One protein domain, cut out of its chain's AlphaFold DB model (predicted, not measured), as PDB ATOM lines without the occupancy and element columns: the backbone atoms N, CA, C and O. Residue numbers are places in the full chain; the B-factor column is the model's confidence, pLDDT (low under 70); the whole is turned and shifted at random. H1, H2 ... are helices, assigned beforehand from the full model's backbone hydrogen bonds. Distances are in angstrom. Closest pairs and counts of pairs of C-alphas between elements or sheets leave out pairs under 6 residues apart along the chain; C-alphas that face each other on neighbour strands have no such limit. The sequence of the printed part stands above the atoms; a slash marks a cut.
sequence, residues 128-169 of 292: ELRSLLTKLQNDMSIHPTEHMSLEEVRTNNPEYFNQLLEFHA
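Overview. This is residues 128 to 169 of the 292 residues of the protein "CID domain-containing protein" of Hyaloperonospora arabidopsidis (strain Emoy2) (UniProt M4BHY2). Look first for two helices of equal length, H1 and H3, that meet as an L: H1 meets H3 with residues 129 to 133, near its beginning, and H3 meets H1 with residues 164 to 168, near its end. The short helix H2 folds back on the earlier part of H3 to make a helical hairpin, and the link of residues 140 to 149 leads from the far end of H1 back to H2. The printed part has 42 residues with three named helices, H1, H2 and H3 in that order along the chain, and no named strand; the class is all helix. The whole is compact and rounded, with a radius of gyration of the C-alphas of 9.8 A and spans of 25 by 20 by 14 A.

Arrangement. Begin with H1, residues 128 to 139, and look across from its residues 129 to 133 to H3, residues 158 to 169. H1 and H3 touch there, H3 with residues 164 to 168 alone, and their closest C-alphas, those of Leu 129 and Leu 164, are 7.0 A apart. Their lines are about perpendicular, at 74 degrees. Next find H2, residues 150 to 156, which touches H3, where H3 takes part with residues 160 to 161 alone. The closest C-alphas are those of Arg 154 and Phe 161, 5.7 A apart. H2 and H3 are a helical hairpin and run opposite ways at a steep tilt of 36 degrees, only just past shallow. H1, again with residues 129 to 133 alone, only just touches H2, with 3 pairs of C-alphas within 8 A; the closest, those of Arg 130 and Leu 150, are 6.0 A apart. Their lines are about perpendicular, at 76 degrees. In the backbones of H1, H2 and H3, every O i to N i+4 pair is within hydrogen-bond range.

Along the chain. Find C-alpha 128 at (15.632, -44.189, 28.684); from there H1 runs 16.5 A to C-alpha 139 at (14.746, -54.396, 41.579). H2 begins at Leu 150 and covers 10.0 A to Asn 156. H3 begins at Pro 158 and runs 16.8 A to C-alpha 169 at (25.615, -47.406, 26.041).

Size, cuts and confidence. The two C-alphas farthest apart are those of Thr 145, in the link from H1 to H2, and Ala 169, 28.1 A. The C-alphas of Glu 128 and Ala 169, the first and last printed residues, are 10.8 A apart. The link from H1 to H2 is short, with 10 residues, and the link from H2 to H3 is tight, with 1 residue. The printed part has no cut. The mean pLDDT of the printed part is 85.8, and no printed residue is under 70 in this predicted model.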
ATOM      1  N   GLU A 128      15.076 -42.840  28.524       89.62
ATOM      2  CA  GLU A 128      15.632 -44.189  28.684       89.62
ATOM      3  C   GLU A 128      16.426 -44.328  29.988       89.62
ATOM      4  O   GLU A 128      16.263 -45.309  30.722       89.62
ATOM      5  N   LEU A 129      17.220 -43.313  30.340       90.56
ATOM      6  CA  LEU A 129      17.959 -43.284  31.602       90.56
ATOM      7  C   LEU A 129      17.028 -43.249  32.819       90.56
ATOM      8  O   LEU A 129      17.300 -43.934  33.808       90.56
ATOM      9  N   ARG A 130      15.911 -42.510  32.752       89.94
ATOM     10  CA  ARG A 130      14.871 -42.533  33.796       89.94
ATOM     11  C   ARG A 130      14.276 -43.928  33.951       89.94
ATOM     12  O   ARG A 130      14.191 -44.419  35.070       89.94
ATOM     13  N   SER A 131      13.930 -44.582  32.842       90.25
ATOM     14  CA  SER A 131      13.388 -45.947  32.855       90.25
ATOM     15  C   SER A 131      14.363 -46.946  33.488       90.25
ATOM     16  O   SER A 131      13.977 -47.734  34.355       90.25
ATOM     17  N   LEU A 132      15.651 -46.872  33.129       90.50
ATOM     18  CA  LEU A 132      16.696 -47.707  33.721       90.50
ATOM     19  C   LEU A 132      16.838 -47.458  35.227       90.50
ATOM     20  O   LEU A 132      16.896 -48.417  35.999       90.50
ATOM     21  N   LEU A 133      16.874 -46.191  35.646       90.69
ATOM     22  CA  LEU A 133      16.976 -45.821  37.054       90.69
ATOM     23  C   LEU A 133      15.793 -46.372  37.858       90.69
ATOM     24  O   LEU A 133      16.006 -47.059  38.856       90.69
ATOM     25  N   THR A 134      14.566 -46.152  37.382       89.12
ATOM     26  CA  THR A 134      13.349 -46.672  38.017       89.12
ATOM     27  C   THR A 134      13.349 -48.198  38.065       89.12
ATOM     28  O   THR A 134      13.013 -48.782  39.092       89.12
ATOM     29  N   LYS A 135      13.794 -48.878  37.000       88.44
ATOM     30  CA  LYS A 135      13.911 -50.343  36.984       88.44
ATOM     31  C   LYS A 135      14.875 -50.852  38.056       88.44
ATOM     32  O   LYS A 135      14.551 -51.806  38.755       88.44
ATOM     33  N   LEU A 136      16.033 -50.214  38.219       89.06
ATOM     34  CA  LEU A 136      17.003 -50.591  39.253       89.06
ATOM     35  C   LEU A 136      16.468 -50.326  40.667       89.06
ATOM     36  O   LEU A 136      16.722 -51.114  41.575       89.06
ATOM     37  N   GLN A 137      15.708 -49.245  40.851       88.56
ATOM     38  CA  GLN A 137      15.062 -48.923  42.125       88.56
ATOM     39  C   GLN A 137      13.966 -49.936  42.483       88.56
ATOM     40  O   GLN A 137      13.881 -50.355  43.638       88.56
ATOM     41  N   ASN A 138      13.200 -50.396  41.491       88.25
ATOM     42  CA  ASN A 138      12.216 -51.468  41.649       88.25
ATOM     43  C   ASN A 138      12.879 -52.813  41.980       88.25
ATOM     44  O   ASN A 138      12.431 -53.492  42.899       88.25
ATOM     45  N   ASP A 139      13.972 -53.173  41.294       86.62
ATOM     46  CA  ASP A 139      14.746 -54.396  41.579       86.62
ATOM     47  C   ASP A 139      15.300 -54.393  43.021       86.62
ATOM     48  O   ASP A 139      15.483 -55.446  43.629       86.62
ATOM     49  N   MET A 140      15.539 -53.208  43.593       81.38
ATOM     50  CA  MET A 140      15.938 -53.029  44.991       81.38
ATOM     51  C   MET A 140      14.770 -52.936  45.982       81.38
ATOM     52  O   MET A 140      15.008 -52.715  47.168       81.38
ATOM     53  N   SER A 141      13.525 -53.109  45.526       81.25
ATOM     54  CA  SER A 141      12.315 -52.940  46.345       81.25
ATOM     55  C   SER A 141      12.261 -51.587  47.070       81.25
ATOM     56  O   SER A 141      11.710 -51.485  48.164       81.25
ATOM     57  N   ILE A 142      12.845 -50.536  46.473       80.44
ATOM     58  CA  ILE A 142      12.767 -49.176  47.015       80.44
ATOM     59  C   ILE A 142      11.332 -48.685  46.824       80.44
ATOM     60  O   ILE A 142      10.785 -48.747  45.718       80.44
ATOM     61  N   HIS A 143      10.720 -48.190  47.900       75.62
ATOM     62  CA  HIS A 143       9.353 -47.686  47.857       75.62
ATOM     63  C   HIS A 143       9.239 -46.507  46.863       75.62
ATOM     64  O   HIS A 143      10.131 -45.656  46.847       75.62
ATOM     65  N   PRO A 144       8.158 -46.386  46.064       81.75
ATOM     66  CA  PRO A 144       8.020 -45.341  45.037       81.75
ATOM     67  C   PRO A 144       8.227 -43.903  45.529       81.75
ATOM     68  O   PRO A 144       8.722 -43.053  44.798       81.75
ATOM     69  N   THR A 145       7.882 -43.619  46.785       79.50
ATOM     70  CA  THR A 145       8.066 -42.292  47.400       79.50
ATOM     71  C   THR A 145       9.526 -41.948  47.695       79.50
ATOM     72  O   THR A 145       9.838 -40.791  47.959       79.50
ATOM     73  N   GLU A 146      10.412 -42.942  47.681       80.75
ATOM     74  CA  GLU A 146      11.852 -42.803  47.917       80.75
ATOM     75  C   GLU A 146      12.671 -42.999  46.633       80.75
ATOM     76  O   GLU A 146      13.904 -43.055  46.675       80.75
ATOM     77  N   HIS A 147      12.006 -43.105  45.476       83.81
ATOM     78  CA  HIS A 147      12.685 -43.149  44.188       83.81
ATOM     79  C   HIS A 147      13.443 -41.840  43.974       83.81
ATOM     80  O   HIS A 147      12.868 -40.756  43.903       83.81
ATOM     81  N   MET A 148      14.763 -41.946  43.862       82.69
ATOM     82  CA  MET A 148      15.615 -40.844  43.427       82.69
ATOM     83  C   MET A 148      15.314 -40.526  41.964       82.69
ATOM     84  O   MET A 148      15.318 -41.433  41.128       82.69
ATOM     85  N   SER A 149      15.116 -39.248  41.649       88.31
ATOM     86  CA  SER A 149      14.997 -38.810  40.261       88.31
ATOM     87  C   SER A 149      16.360 -38.780  39.566       88.31
ATOM     88  O   SER A 149      17.414 -38.750  40.209       88.31
ATOM     89  N   LEU A 150      16.353 -38.759  38.232       87.44
ATOM     90  CA  LEU A 150      17.586 -38.669  37.449       87.44
ATOM     91  C   LEU A 150      18.339 -37.355  37.740       87.44
ATOM     92  O   LEU A 150      19.568 -37.342  37.798       87.44
ATOM     93  N   GLU A 151      17.616 -36.259  37.979       85.25
ATOM     94  CA  GLU A 151      18.170 -34.956  38.366       85.25
ATOM     95  C   GLU A 151      18.791 -34.987  39.768       85.25
ATOM     96  O   GLU A 151      19.866 -34.419  39.988       85.25
ATOM     97  N   GLU A 152      18.151 -35.689  40.709       85.00
ATOM     98  CA  GLU A 152      18.680 -35.882  42.058       85.00
ATOM     99  C   GLU A 152      19.962 -36.725  42.027       85.00
ATOM    100  O   GLU A 152      20.943 -36.387  42.692       85.00
ATOM    101  N   VAL A 153      19.997 -37.773  41.197       87.31
ATOM    102  CA  VAL A 153      21.187 -38.609  40.985       87.31
ATOM    103  C   VAL A 153      22.332 -37.809  40.360       87.31
ATOM    104  O   VAL A 153      23.447 -37.891  40.869       87.31
ATOM    105  N   ARG A 154      22.072 -36.987  39.331       85.06
ATOM    106  CA  ARG A 154      23.089 -36.106  38.718       85.06
ATOM    107  C   ARG A 154      23.757 -35.187  39.739       85.06
ATOM    108  O   ARG A 154      24.966 -34.999  39.689       85.06
ATOM    109  N   THR A 155      22.963 -34.632  40.654       79.75
ATOM    110  CA  THR A 155      23.432 -33.627  41.617       79.75
ATOM    111  C   THR A 155      24.131 -34.264  42.817       79.75
ATOM    112  O   THR A 155      25.170 -33.786  43.263       79.75
ATOM    113  N   ASN A 156      23.568 -35.349  43.354       83.50
ATOM    114  CA  ASN A 156      24.038 -35.940  44.607       83.50
ATOM    115  C   ASN A 156      25.063 -37.062  44.400       83.50
ATOM    116  O   ASN A 156      25.843 -37.335  45.307       83.50
ATOM    117  N   ASN A 157      25.051 -37.735  43.243       87.25
ATOM    118  CA  ASN A 157      25.875 -38.914  42.966       87.25
ATOM    119  C   ASN A 157      26.342 -38.937  41.492       87.25
ATOM    120  O   ASN A 157      25.910 -39.803  40.722       87.25
ATOM    121  N   PRO A 158      27.240 -38.017  41.082       83.38
ATOM    122  CA  PRO A 158      27.682 -37.904  39.688       83.38
ATOM    123  C   PRO A 158      28.354 -39.184  39.162       83.38
ATOM    124  O   PRO A 158      28.159 -39.555  38.008       83.38
ATOM    125  N   GLU A 159      29.068 -39.923  40.018       84.56
ATOM    126  CA  GLU A 159      29.688 -41.208  39.658       84.56
ATOM    127  C   GLU A 159      28.657 -42.285  39.291       84.56
ATOM    128  O   GLU A 159      28.815 -43.012  38.310       84.56
ATOM    129  N   TYR A 160      27.554 -42.359  40.040       85.38
ATOM    130  CA  TYR A 160      26.469 -43.287  39.731       85.38
ATOM    131  C   TYR A 160      25.778 -42.903  38.417       85.38
ATOM    132  O   TYR A 160      25.498 -43.775  37.597       85.38
ATOM    133  N   PHE A 161      25.580 -41.602  38.170       89.19
ATOM    134  CA  PHE A 161      25.057 -41.107  36.894       89.19
ATOM    135  C   PHE A 161      25.936 -41.517  35.698       89.19
ATOM    136  O   PHE A 161      25.412 -42.020  34.702       89.19
ATOM    137  N   ASN A 162      27.262 -41.374  35.804       88.25
ATOM    138  CA  ASN A 162      28.199 -41.799  34.758       88.25
ATOM    139  C   ASN A 162      28.119 -43.311  34.491       88.25
ATOM    140  O   ASN A 162      28.107 -43.737  33.337       88.25
ATOM    141  N   GLN A 163      27.976 -44.127  35.540       86.94
ATOM    142  CA  GLN A 163      27.818 -45.575  35.387       86.94
ATOM    143  C   GLN A 163      26.482 -45.959  34.721       86.94
ATOM    144  O   GLN A 163      26.435 -46.919  33.953       86.94
ATOM    145  N   LEU A 164      25.393 -45.216  34.976       88.75
ATOM    146  CA  LEU A 164      24.120 -45.395  34.261       88.75
ATOM    147  C   LEU A 164      24.281 -45.120  32.767       88.75
ATOM    148  O   LEU A 164      23.764 -45.875  31.943       88.75
ATOM    149  N   LEU A 165      25.008 -44.052  32.432       88.19
ATOM    150  CA  LEU A 165      25.292 -43.664  31.055       88.19
ATOM    151  C   LEU A 165      26.071 -44.764  30.321       88.19
ATOM    152  O   LEU A 165      25.698 -45.168  29.220       88.19
ATOM    153  N   GLU A 166      27.109 -45.293  30.967       86.44
ATOM    154  CA  GLU A 166      27.939 -46.383  30.451       86.44
ATOM    155  C   GLU A 166      27.153 -47.696  30.313       86.44
ATOM    156  O   GLU A 166      27.264 -48.387  29.298       86.44
ATOM    157  N   PHE A 167      26.308 -48.035  31.296       86.56
ATOM    158  CA  PHE A 167      25.438 -49.209  31.222       86.56
ATOM    159  C   PHE A 167      24.455 -49.103  30.058       86.56
ATOM    160  O   PHE A 167      24.264 -50.075  29.333       86.56
ATOM    161  N   HIS A 168      23.850 -47.933  29.856       84.75
ATOM    162  CA  HIS A 168      22.915 -47.704  28.761       84.75
ATOM    163  C   HIS A 168      23.602 -47.835  27.392       84.75
ATOM    164  O   HIS A 168      23.105 -48.543  26.516       84.75
ATOM    165  N   ALA A 169      24.792 -47.245  27.239       83.62
ATOM    166  CA  ALA A 169      25.615 -47.406  26.041       83.62
ATOM    167  C   ALA A 169      26.015 -48.877  25.800       83.62
ATOM    168  O   ALA A 169      25.995 -49.354  24.668       83.62
TER     169      ALA A 169